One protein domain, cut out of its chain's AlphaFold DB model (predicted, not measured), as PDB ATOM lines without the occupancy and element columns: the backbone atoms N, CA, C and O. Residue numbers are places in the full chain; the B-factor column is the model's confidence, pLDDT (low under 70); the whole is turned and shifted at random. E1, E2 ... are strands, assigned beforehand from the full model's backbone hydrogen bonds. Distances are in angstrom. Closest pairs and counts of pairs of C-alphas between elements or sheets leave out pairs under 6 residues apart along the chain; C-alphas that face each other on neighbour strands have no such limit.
ATOM      1  N   GLY A 116     -12.275 -22.907  15.531       53.31
ATOM      2  CA  GLY A 116     -13.244 -23.559  16.406       53.31
ATOM      3  C   GLY A 116     -14.625 -23.553  15.764       53.31
ATOM      4  O   GLY A 116     -15.121 -22.475  15.451       53.31
ATOM      5  N   ARG A 117     -15.273 -24.718  15.639       58.19
ATOM      6  CA  ARG A 117     -16.714 -24.825  15.332       58.19
ATOM      7  C   ARG A 117     -17.561 -23.931  16.221       58.19
ATOM      8  O   ARG A 117     -17.164 -23.678  17.362       58.19
ATOM      9  N   CYS A 118     -18.710 -23.471  15.741       64.12
ATOM     10  CA  CYS A 118     -19.626 -22.647  16.527       64.12
ATOM     11  C   CYS A 118     -19.967 -23.321  17.860       64.12
ATOM     12  O   CYS A 118     -20.474 -24.436  17.908       64.12
ATOM     13  N   GLY A 119     -19.519 -22.680  18.947       60.59
ATOM     14  CA  GLY A 119     -19.644 -23.173  20.313       60.59
ATOM     15  C   GLY A 119     -21.038 -22.905  20.879       60.59
ATOM     16  O   GLY A 119     -22.022 -22.841  20.150       60.59
ATOM     17  N   ARG A 120     -21.136 -22.736  22.199       60.97
ATOM     18  CA  ARG A 120     -22.411 -22.430  22.869       60.97
ATOM     19  C   ARG A 120     -22.763 -20.941  22.742       60.97
ATOM     20  O   ARG A 120     -21.873 -20.100  22.686       60.97
ATOM     21  N   VAL A 121     -24.064 -20.635  22.745       61.22
ATOM     22  CA  VAL A 121     -24.669 -19.283  22.670       61.22
ATOM     23  C   VAL A 121     -24.002 -18.217  23.549       61.22
ATOM     24  O   VAL A 121     -23.906 -17.065  23.145       61.22
ATOM     25  N   ASP A 122     -23.516 -18.580  24.736       64.44
ATOM     26  CA  ASP A 122     -22.905 -17.664  25.707       64.44
ATOM     27  C   ASP A 122     -21.495 -17.181  25.322       64.44
ATOM     28  O   ASP A 122     -20.926 -16.326  25.998       64.44
ATOM     29  N   GLN A 123     -20.933 -17.704  24.232       71.19
ATOM     30  CA  GLN A 123     -19.585 -17.381  23.756       71.19
ATOM     31  C   GLN A 123     -19.569 -16.363  22.611       71.19
ATOM     32  O   GLN A 123     -18.499 -16.051  22.084       71.19
ATOM     33  N   PHE A 124     -20.738 -15.859  22.214       80.19
ATOM     34  CA  PHE A 124     -20.879 -15.014  21.040       80.19
ATOM     35  C   PHE A 124     -21.236 -13.576  21.385       80.19
ATOM     36  O   PHE A 124     -21.899 -13.270  22.375       80.19
ATOM     37  N   VAL A 125     -20.808 -12.694  20.497       87.00
ATOM     38  CA  VAL A 125     -21.235 -11.307  20.422       87.00
ATOM     39  C   VAL A 125     -21.848 -11.106  19.049       87.00
ATOM     40  O   VAL A 125     -21.282 -11.546  18.050       87.00
ATOM     41  N   TRP A 126     -23.003 -10.462  18.975       88.25
ATOM     42  CA  TRP A 126     -23.660 -10.217  17.702       88.25
ATOM     43  C   TRP A 126     -22.803  -9.350  16.781       88.25
ATOM     44  O   TRP A 126     -22.349  -8.263  17.164       88.25
ATOM     45  N   HIS A 127     -22.623  -9.846  15.557       88.44
ATOM     46  CA  HIS A 127     -22.094  -9.110  14.420       88.44
ATOM     47  C   HIS A 127     -23.268  -8.616  13.567       88.44
ATOM     48  O   HIS A 127     -24.293  -9.279  13.455       88.44
ATOM     49  N   ASP A 128     -23.119  -7.474  12.898       89.50
ATOM     50  CA  ASP A 128     -24.158  -6.919  12.018       89.50
ATOM     51  C   ASP A 128     -24.317  -7.665  10.680       89.50
ATOM     52  O   ASP A 128     -25.037  -7.210   9.793       89.50
ATOM     53  N   ALA A 129     -23.610  -8.784  10.517       90.50
ATOM     54  CA  ALA A 129     -23.641  -9.564   9.298       90.50
ATOM     55  C   ALA A 129     -24.817 -10.530   9.377       90.50
ATOM     56  O   ALA A 129     -25.035 -11.185  10.397       90.50
ATOM     57  N   TYR A 130     -25.565 -10.623   8.289       90.25
ATOM     58  CA  TYR A 130     -26.668 -11.563   8.170       90.25
ATOM     59  C   TYR A 130     -26.886 -11.938   6.706       90.25
ATOM     60  O   TYR A 130     -26.511 -11.195   5.791       90.25
ATOM     61  N   ASN A 131     -27.481 -13.101   6.481       87.75
ATOM     62  CA  ASN A 131     -27.873 -13.557   5.166       87.75
ATOM     63  C   ASN A 131     -29.272 -13.027   4.831       87.75
ATOM     64  O   ASN A 131     -30.285 -13.517   5.326       87.75
ATOM     65  N   TYR A 132     -29.317 -12.024   3.955       76.94
ATOM     66  CA  TYR A 132     -30.554 -11.336   3.579       76.94
ATOM     67  C   TYR A 132     -31.517 -12.201   2.745       76.94
ATOM     68  O   TYR A 132     -32.726 -11.983   2.790       76.94
ATOM     69  N   ASN A 133     -31.006 -13.180   1.991       78.00
ATOM     70  CA  ASN A 133     -31.796 -13.950   1.021       78.00
ATOM     71  C   ASN A 133     -32.162 -15.364   1.495       78.00
ATOM     72  O   ASN A 133     -32.897 -16.063   0.796       78.00
ATOM     73  N   GLY A 134     -31.649 -15.804   2.644       71.38
ATOM     74  CA  GLY A 134     -31.838 -17.164   3.147       71.38
ATOM     75  C   GLY A 134     -31.103 -18.249   2.352       71.38
ATOM     76  O   GLY A 134     -31.449 -19.421   2.464       71.38
ATOM     77  N   ASP A 135     -30.128 -17.880   1.516       73.19
ATOM     78  CA  ASP A 135     -29.457 -18.796   0.575       73.19
ATOM     79  C   ASP A 135     -28.144 -19.397   1.106       73.19
ATOM     80  O   ASP A 135     -27.538 -20.249   0.459       73.19
ATOM     81  N   ASN A 136     -27.705 -18.945   2.277       67.69
ATOM     82  CA  ASN A 136     -26.394 -19.190   2.874       67.69
ATOM     83  C   ASN A 136     -25.171 -18.854   1.988       67.69
ATOM     84  O   ASN A 136     -24.075 -19.362   2.211       67.69
ATOM     85  N   GLN A 137     -25.328 -18.002   0.968       73.56
ATOM     86  CA  GLN A 137     -24.245 -17.626   0.051       73.56
ATOM     87  C   GLN A 137     -23.812 -16.172   0.191       73.56
ATOM     88  O   GLN A 137     -22.627 -15.869   0.044       73.56
ATOM     89  N   ILE A 138     -24.754 -15.264   0.457       83.81
ATOM     90  CA  ILE A 138     -24.467 -13.828   0.489       83.81
ATOM     91  C   ILE A 138     -24.848 -13.244   1.843       83.81
ATOM     92  O   ILE A 138     -26.021 -13.128   2.190       83.81
ATOM     93  N   TYR A 139     -23.825 -12.797   2.565       89.56
ATOM     94  CA  TYR A 139     -23.974 -12.045   3.800       89.56
ATOM     95  C   TYR A 139     -23.740 -10.555   3.550       89.56
ATOM     96  O   TYR A 139     -22.906 -10.159   2.725       89.56
ATOM     97  N   VAL A 140     -24.494  -9.723   4.261       90.75
ATOM     98  CA  VAL A 140     -24.463  -8.263   4.150       90.75
ATOM     99  C   VAL A 140     -24.517  -7.615   5.530       90.75
ATOM    100  O   VAL A 140     -24.964  -8.227   6.496       90.75
ATOM    101  N   HIS A 141     -24.089  -6.359   5.612       88.69
ATOM    102  CA  HIS A 141     -24.191  -5.540   6.816       88.69
ATOM    103  C   HIS A 141     -25.616  -4.987   6.987       88.69
ATOM    104  O   HIS A 141     -26.055  -4.155   6.180       88.69
ATOM    105  N   SER A 142     -26.317  -5.363   8.062       87.06
ATOM    106  CA  SER A 142     -27.619  -4.775   8.430       87.06
ATOM    107  C   SER A 142     -27.485  -3.285   8.742       87.06
ATOM    108  O   SER A 142     -28.274  -2.462   8.270       87.06
ATOM    109  N   SER A 143     -26.400  -2.897   9.413       83.44
ATOM    110  CA  SER A 143     -26.133  -1.509   9.805       83.44
ATOM    111  C   SER A 143     -25.802  -0.581   8.613       83.44
ATOM    112  O   SER A 143     -25.965   0.647   8.686       83.44
ATOM    113  N   LYS A 144     -25.387  -1.144   7.466       84.81
ATOM    114  CA  LYS A 144     -24.905  -0.402   6.282       84.81
ATOM    115  C   LYS A 144     -25.785  -0.582   5.043       84.81
ATOM    116  O   LYS A 144     -25.274  -0.600   3.927       84.81
ATOM    117  N   ARG A 145     -27.112  -0.647   5.215       83.94
ATOM    118  CA  ARG A 145     -28.092  -0.761   4.109       83.94
ATOM    119  C   ARG A 145     -27.790  -1.941   3.178       83.94
ATOM    120  O   ARG A 145     -27.799  -1.786   1.958       83.94
ATOM    121  N   ASN A 146     -27.498  -3.099   3.762       86.06
ATOM    122  CA  ASN A 146     -27.183  -4.329   3.038       86.06
ATOM    123  C   ASN A 146     -25.933  -4.214   2.150       86.06
ATOM    124  O   ASN A 146     -25.853  -4.832   1.089       86.06
ATOM    125  N   ALA A 147     -24.941  -3.429   2.581       87.38
ATOM    126  CA  ALA A 147     -23.630  -3.426   1.945       87.38
ATOM    127  C   ALA A 147     -22.988  -4.820   2.043       87.38
ATOM    128  O   ALA A 147     -23.005  -5.444   3.105       87.38
ATOM    129  N   THR A 148     -22.409  -5.296   0.941       88.75
ATOM    130  CA  THR A 148     -21.703  -6.582   0.888       88.75
ATOM    131  C   THR A 148     -20.487  -6.580   1.810       88.75
ATOM    132  O   THR A 148     -19.764  -5.584   1.889       88.75
ATOM    133  N   LEU A 149     -20.242  -7.712   2.471       88.19
ATOM    134  CA  LEU A 149     -19.045  -7.904   3.283       88.19
ATOM    135  C   LEU A 149     -17.792  -7.875   2.398       88.19
ATOM    136  O   LEU A 149     -17.669  -8.646   1.448       88.19
ATOM    137  N   SER A 150     -16.844  -6.996   2.718       89.75
ATOM    138  CA  SER A 150     -15.535  -6.933   2.047       89.75
ATOM    139  C   SER A 150     -14.496  -7.871   2.668       89.75
ATOM    140  O   SER A 150     -13.472  -8.159   2.052       89.75
ATOM    141  N   TYR A 151     -14.762  -8.348   3.883       87.94
ATOM    142  CA  TYR A 151     -13.921  -9.256   4.650       87.94
ATOM    143  C   TYR A 151     -14.803 -10.260   5.388       87.94
ATOM    144  O   TYR A 151     -15.882  -9.908   5.860       87.94
ATOM    145  N   THR A 152     -14.334 -11.503   5.489       87.81
ATOM    146  CA  THR A 152     -14.978 -12.554   6.282       87.81
ATOM    147  C   THR A 152     -13.923 -13.355   7.035       87.81
ATOM    148  O   THR A 152     -12.803 -13.523   6.548       87.81
ATOM    149  N   ASN A 153     -14.281 -13.844   8.225       86.31
ATOM    150  CA  ASN A 153     -13.412 -14.681   9.054       86.31
ATOM    151  C   ASN A 153     -14.178 -15.864   9.654       86.31
ATOM    152  O   ASN A 153     -14.222 -16.049  10.870       86.31
ATOM    153  N   TRP A 154     -14.836 -16.636   8.795       84.06
ATOM    154  CA  TRP A 154     -15.644 -17.773   9.215       84.06
ATOM    155  C   TRP A 154     -14.839 -18.816   9.999       84.06
ATOM    156  O   TRP A 154     -13.687 -19.139   9.674       84.06
ATOM    157  N   ALA A 155     -15.480 -19.348  11.034       76.94
ATOM    158  CA  ALA A 155     -15.063 -20.540  11.743       76.94
ATOM    159  C   ALA A 155     -15.011 -21.748  10.794       76.94
ATOM    160  O   ALA A 155     -15.474 -21.717   9.653       76.94
ATOM    161  N   LEU A 156     -14.378 -22.832  11.244       69.25
ATOM    162  CA  LEU A 156     -14.217 -24.009  10.399       69.25
ATOM    163  C   LEU A 156     -15.564 -24.662  10.110       69.25
ATOM    164  O   LEU A 156     -16.259 -25.054  11.041       69.25
ATOM    165  N   GLY A 157     -15.863 -24.844   8.826       70.25
ATOM    166  CA  GLY A 157     -17.134 -25.403   8.382       70.25
ATOM    167  C   GLY A 157     -18.195 -24.346   8.111       70.25
ATOM    168  O   GLY A 157     -19.156 -24.688   7.441       70.25
ATOM    169  N   GLU A 158     -17.979 -23.093   8.520       81.06
ATOM    170  CA  GLU A 158     -18.979 -22.035   8.394       81.06
ATOM    171  C   GLU A 158     -18.821 -21.186   7.121       81.06
ATOM    172  O   GLU A 158     -17.702 -21.001   6.621       81.06
ATOM    173  N   PRO A 159     -19.928 -20.625   6.608       84.69
ATOM    174  CA  PRO A 159     -21.292 -20.866   7.073       84.69
ATOM    175  C   PRO A 159     -21.846 -22.219   6.581       84.69
ATOM    176  O   PRO A 159     -21.500 -22.656   5.478       84.69
ATOM    177  N   ASN A 160     -22.676 -22.901   7.379       74.75
ATOM    178  CA  ASN A 160     -23.056 -24.303   7.136       74.75
ATOM    179  C   ASN A 160     -24.566 -24.587   7.032       74.75
ATOM    180  O   ASN A 160     -24.943 -25.559   6.368       74.75
ATOM    181  N   LEU A 161     -25.443 -23.763   7.616       76.06
ATOM    182  CA  LEU A 161     -26.869 -24.072   7.742       76.06
ATOM    183  C   LEU A 161     -27.748 -22.956   7.175       76.06
ATOM    184  O   LEU A 161     -27.739 -21.815   7.612       76.06
ATOM    185  N   VAL A 162     -28.628 -23.311   6.236       76.50
ATOM    186  CA  VAL A 162     -29.564 -22.357   5.602       76.50
ATOM    187  C   VAL A 162     -30.585 -21.743   6.568       76.50
ATOM    188  O   VAL A 162     -31.226 -20.752   6.234       76.50
ATOM    189  N   SER A 163     -30.778 -22.336   7.749       80.19
ATOM    190  CA  SER A 163     -31.635 -21.795   8.811       80.19
ATOM    191  C   SER A 163     -30.915 -20.803   9.729       80.19
ATOM    192  O   SER A 163     -31.563 -20.157  10.554       80.19
ATOM    193  N   GLU A 164     -29.594 -20.697   9.619       85.25
ATOM    194  CA  GLU A 164     -28.737 -19.872  10.461       85.25
ATOM    195  C   GLU A 164     -28.373 -18.610   9.683       85.25
ATOM    196  O   GLU A 164     -27.458 -18.574   8.874       85.25
ATOM    197  N   LEU A 165     -29.197 -17.575   9.835       88.44
ATOM    198  CA  LEU A 165     -29.108 -16.390   8.980       88.44
ATOM    199  C   LEU A 165     -28.317 -15.248   9.607       88.44
ATOM    200  O   LEU A 165     -28.021 -14.282   8.914       88.44
ATOM    201  N   CYS A 166     -27.981 -15.320  10.890       89.19
ATOM    202  CA  CYS A 166     -27.318 -14.235  11.605       89.19
ATOM    203  C   CYS A 166     -25.896 -14.623  11.987       89.19
ATOM    204  O   CYS A 166     -25.579 -15.803  12.030       89.19
ATOM    205  N   VAL A 167     -25.029 -13.644  12.253       90.31
ATOM    206  CA  VAL A 167     -23.612 -13.920  12.513       90.31
ATOM    207  C   VAL A 167     -23.222 -13.634  13.957       90.31
ATOM    208  O   VAL A 167     -23.304 -12.503  14.439       90.31
ATOM    209  N   GLY A 168     -22.727 -14.665  14.634       89.25
ATOM    210  CA  GLY A 168     -22.067 -14.574  15.929       89.25
ATOM    211  C   GLY A 168     -20.556 -14.412  15.773       89.25
ATOM    212  O   GLY A 168     -19.891 -15.219  15.125       89.25
ATOM    213  N   PHE A 169     -19.995 -13.390  16.408       87.25
ATOM    214  CA  PHE A 169     -18.558 -13.177  16.553       87.25
ATOM    215  C   PHE A 169     -18.051 -13.814  17.846       87.25
ATOM    216  O   PHE A 169     -18.636 -13.612  18.910       87.25
ATOM    217  N   LYS A 170     -16.932 -14.535  17.779       81.69
ATOM    218  CA  LYS A 170     -16.255 -15.108  18.945       81.69
ATOM    219  C   LYS A 170     -15.119 -14.201  19.433       81.69
ATOM    220  O   LYS A 170     -14.109 -14.087  18.734       81.69
ATOM    221  N   PRO A 171     -15.207 -13.594  20.632       77.50
ATOM    222  CA  PRO A 171     -14.180 -12.666  21.116       77.50
ATOM    223  C   PRO A 171     -12.800 -13.286  21.346       77.50
ATOM    224  O   PRO A 171     -11.794 -12.585  21.287       77.50
ATOM    225  N   ASP A 172     -12.735 -14.586  21.625       69.31
ATOM    226  CA  ASP A 172     -11.492 -15.287  21.959       69.31
ATOM    227  C   ASP A 172     -10.593 -15.579  20.744       69.31
ATOM    228  O   ASP A 172      -9.377 -15.724  20.899       69.31
ATOM    229  N   SER A 173     -11.196 -15.682  19.560       70.19
ATOM    230  CA  SER A 173     -10.589 -16.156  18.309       70.19
ATOM    231  C   SER A 173     -10.802 -15.203  17.132       70.19
ATOM    232  O   SER A 173     -10.120 -15.312  16.117       70.19
ATOM    233  N   GLY A 174     -11.752 -14.276  17.240       78.00
ATOM    234  CA  GLY A 174     -12.137 -13.368  16.167       78.00
ATOM    235  C   GLY A 174     -12.953 -14.022  15.047       78.00
ATOM    236  O   GLY A 174     -13.185 -13.386  14.018       78.00
ATOM    237  N   GLN A 175     -13.342 -15.289  15.213       82.56
ATOM    238  CA  GLN A 175     -13.998 -16.097  14.184       82.56
ATOM    239  C   GLN A 175     -15.509 -15.924  14.187       82.56
ATOM    240  O   GLN A 175     -16.109 -15.581  15.209       82.56
ATOM    241  N   TRP A 176     -16.106 -16.131  13.019       88.06
ATOM    242  CA  TRP A 176     -17.520 -15.888  12.770       88.06
ATOM    243  C   TRP A 176     -18.277 -17.187  12.577       88.06
ATOM    244  O   TRP A 176     -17.762 -18.137  11.995       88.06
ATOM    245  N   CYS A 177     -19.510 -17.183  13.036       86.00
ATOM    246  CA  CYS A 177     -20.422 -18.304  12.998       86.00
ATOM    247  C   CYS A 177     -21.738 -17.834  12.428       86.00
ATOM    248  O   CYS A 177     -22.258 -16.842  12.937       86.00
ATOM    249  N   ASP A 178     -22.272 -18.506  11.414       87.38
ATOM    250  CA  ASP A 178     -23.703 -18.416  11.185       87.38
ATOM    251  C   ASP A 178     -24.406 -19.089  12.365       87.38
ATOM    252  O   ASP A 178     -23.939 -20.069  12.935       87.38
ATOM    253  N   VAL A 179     -25.448 -18.432  12.852       84.94
ATOM    254  CA  VAL A 179     -26.242 -18.871  13.992       84.94
ATOM    255  C   VAL A 179     -27.710 -18.521  13.742       84.94
ATOM    256  O   VAL A 179     -28.025 -17.600  12.972       84.94
ATOM    257  N   PRO A 180     -28.656 -19.211  14.396       85.12
ATOM    258  CA  PRO A 180     -30.051 -18.814  14.375       85.12
ATOM    259  C   PRO A 180     -30.207 -17.402  14.943       85.12
ATOM    260  O   PRO A 180     -29.774 -17.113  16.056       85.12
ATOM    261  N   CYS A 181     -30.905 -16.534  14.214       84.50
ATOM    262  CA  CYS A 181     -31.216 -15.176  14.672       84.50
ATOM    263  C   CYS A 181     -32.041 -15.157  15.970       84.50
ATOM    264  O   CYS A 181     -32.014 -14.186  16.711       84.50
ATOM    265  N   SER A 182     -32.757 -16.249  16.263       83.50
ATOM    266  CA  SER A 182     -33.552 -16.412  17.483       83.50
ATOM    267  C   SER A 182     -32.723 -16.741  18.726       83.50
ATOM    268  O   SER A 182     -33.300 -17.038  19.770       83.50
ATOM    269  N   TRP A 183     -31.397 -16.824  18.619       82.31
ATOM    270  CA  TRP A 183     -30.555 -16.999  19.794       82.31
ATOM    271  C   TRP A 183     -30.619 -15.747  20.669       82.31
ATOM    272  O   TRP A 183     -30.356 -14.638  20.212       82.31
ATOM    273  N   ASP A 184     -30.919 -15.934  21.953       69.50
ATOM    274  CA  ASP A 184     -30.881 -14.868  22.955       69.50
ATOM    275  C   ASP A 184     -29.423 -14.576  23.348       69.50
ATOM    276  O   ASP A 184     -28.953 -14.915  24.438       69.50
ATOM    277  N   VAL A 185     -28.661 -13.997  22.422       62.41
ATOM    278  CA  VAL A 185     -27.278 -13.577  22.666       62.41
ATOM    279  C   VAL A 185     -27.298 -12.229  23.378       62.41
ATOM    280  O   VAL A 185     -27.972 -11.287  22.967       62.41
ATOM    281  N   VAL A 186     -26.558 -12.133  24.480       60.44
ATOM    282  CA  VAL A 186     -26.658 -11.018  25.438       60.44
ATOM    283  C   VAL A 186     -25.802  -9.797  25.090       60.44
ATOM    284  O   VAL A 186     -25.869  -8.790  25.795       60.44
ATOM    285  N   GLN A 187     -24.969  -9.860  24.045       81.56
ATOM    286  CA  GLN A 187     -23.988  -8.813  23.736       81.56
ATOM    287  C   GLN A 187     -23.917  -8.523  22.237       81.56
ATOM    288  O   GLN A 187     -23.948  -9.441  21.423       81.56
ATOM    289  N   THR A 188     -23.741  -7.247  21.891       84.56
ATOM    290  CA  THR A 188     -23.693  -6.749  20.511       84.56
ATOM    291  C   THR A 188     -22.584  -5.712  20.359       84.56
ATOM    292  O   THR A 188     -22.392  -4.881  21.249       84.56
ATOM    293  N   ILE A 189     -21.875  -5.725  19.226       82.88
ATOM    294  CA  ILE A 189     -20.943  -4.651  18.845       82.88
ATOM    295  C   ILE A 189     -21.663  -3.688  17.902       82.88
ATOM    296  O   ILE A 189     -22.245  -4.104  16.904       82.88
ATOM    297  N   CYS A 190     -21.607  -2.392  18.209       82.31
ATOM    298  CA  CYS A 190     -22.138  -1.340  17.344       82.31
ATOM    299  C   CYS A 190     -20.995  -0.534  16.722       82.31
ATOM    300  O   CYS A 190     -19.990  -0.262  17.383       82.31
ATOM    301  N   GLU A 191     -21.170  -0.106  15.474       79.56
ATOM    302  CA  GLU A 191     -20.233   0.774  14.772       79.56
ATOM    303  C   GLU A 191     -20.782   2.209  14.742       79.56
ATOM    304  O   GLU A 191     -21.993   2.438  14.643       79.56
ATOM    305  N   ILE A 192     -19.884   3.190  14.847       79.38
ATOM    306  CA  ILE A 192     -20.199   4.616  14.728       79.38
ATOM    307  C   ILE A 192     -19.264   5.200  13.676       79.38
ATOM    308  O   ILE A 192     -18.047   5.021  13.757       79.38
ATOM    309  N   ASP A 193     -19.822   5.932  12.715       72.75
ATOM    310  CA  ASP A 193     -19.016   6.671  11.750       72.75
ATOM    311  C   ASP A 193     -18.161   7.729  12.471       72.75
ATOM    312  O   ASP A 193     -18.604   8.359  13.433       72.75
ATOM    313  N   GLN A 194     -16.948   7.996  11.974       68.81
ATOM    314  CA  GLN A 194     -16.042   9.009  12.551       68.81
ATOM    315  C   GLN A 194     -16.644  10.427  12.583       68.81
ATOM    316  O   GLN A 194     -16.180  11.284  13.329       68.81
ATOM    317  N   SER A 195     -17.692  10.678  11.792       72.19
ATOM    318  CA  SER A 195     -18.486  11.910  11.817       72.19
ATOM    319  C   SER A 195     -19.429  12.016  13.027       72.19
ATOM    320  O   SER A 195     -20.079  13.046  13.195       72.19
ATOM    321  N   GLY A 196     -19.526  10.973  13.861       61.19
ATOM    322  CA  GLY A 196     -20.363  10.922  15.064       61.19
ATOM    323  C   GLY A 196     -21.868  10.859  14.787       61.19
ATOM    324  O   GLY A 196     -22.671  10.993  15.710       61.19
ATOM    325  N   LEU A 197     -22.278  10.677  13.528       58.78
ATOM    326  CA  LEU A 197     -23.685  10.678  13.136       58.78
ATOM    327  C   LEU A 197     -24.283   9.269  13.216       58.78
ATOM    328  O   LEU A 197     -24.388   8.560  12.220       58.78
ATOM    329  N   GLY A 198     -24.742   8.927  14.420       64.25
ATOM    330  CA  GLY A 198     -25.617   7.788  14.697       64.25
ATOM    331  C   GLY A 198     -24.868   6.481  14.939       64.25
ATOM    332  O   GLY A 198     -24.261   5.926  14.028       64.25
ATOM    333  N   CYS A 199     -24.962   5.955  16.164       61.03
ATOM    334  CA  CYS A 199     -24.614   4.562  16.429       61.03
ATOM    335  C   CYS A 199     -25.550   3.672  15.618       61.03
ATOM    336  O   CYS A 199     -26.769   3.779  15.766       61.03
ATOM    337  N   ARG A 200     -24.997   2.796  14.782       71.75
ATOM    338  CA  ARG A 200     -25.791   1.775  14.102       71.75
ATOM    339  C   ARG A 200     -25.454   0.437  14.716       71.75
ATOM    340  O   ARG A 200     -24.383  -0.121  14.495       71.75
ATOM    341  N   CYS A 201     -26.367  -0.021  15.557       71.31
ATOM    342  CA  CYS A 201     -26.318  -1.368  16.082       71.31
ATOM    343  C   CYS A 201     -27.025  -2.310  15.096       71.31
ATOM    344  O   CYS A 201     -27.933  -1.868  14.386       71.31
ATOM    345  N   PRO A 202     -26.620  -3.585  15.048       67.88
ATOM    346  CA  PRO A 202     -27.418  -4.635  14.434       67.88
ATOM    347  C   PRO A 202     -28.869  -4.593  14.937       67.88
ATOM    348  O   PRO A 202     -29.099  -4.624  16.146       67.88
ATOM    349  N   GLU A 203     -29.832  -4.523  14.017       64.62
ATOM    350  CA  GLU A 203     -31.227  -4.893  14.279       64.62
ATOM    351  C   GLU A 203     -31.351  -6.363  13.878       64.62
ATOM    352  O   GLU A 203     -31.200  -6.687  12.697       64.62
ATOM    353  N   ILE A 204     -31.499  -7.243  14.867       59.28
ATOM    354  CA  ILE A 204     -31.531  -8.703  14.704       59.28
ATOM    355  C   ILE A 204     -32.869  -9.211  15.219       59.28
ATOM    356  O   ILE A 204     -33.277  -8.735  16.305       59.28
TER     357      ILE A 204
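What this domain is: This is residues 116 to 204 of the 204 residues of the protein "uncharacterized protein LOC106165600" of Lingula unguis (UniProt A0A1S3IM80). There is little regular structure here: long loops gather round a small, strongly twisted sheet, E2 E1 E3 E4, and the turn at residues 193 to 198 sticks out. The printed part has 89 residues, no named helix and four strands, E1 to E4 in chain order, antiparallel; the class is all strand, with 18 residues in named elements. It is compact, radius of gyration of the C-alphas 12.5 A, spanning 37 by 27 by 23 A.

How they stand to each other: From residue 116, go to E1, residues 125 to 131, which forms a hairpin with edge strand E2, residues 139 to 141; N 140 and O 130 are 2.9 A apart. On E1's other side find E3, residues 166 to 169, antiparallel at 145 degrees, with N 125 and O 169 2.8 A apart. E3 forms a hairpin with edge strand E4, residues 176 to 179; N 168 and O 177 are 2.8 A apart.

Where its parts are: Find C-alpha 125 at (-21.235, -11.307, 20.422); E1 runs 16.8 A from there. E2 measures 7.2 A, E3 10.1 A and E4 9.3 A, ending at (-26.242, -18.871, 13.992).

The domain as a whole: The printed part has no cut; the E2 to E3 link is long, 24 residues. Mean pLDDT of the printed part is 78.1; 21 residues are under 70, among them 116 to 122.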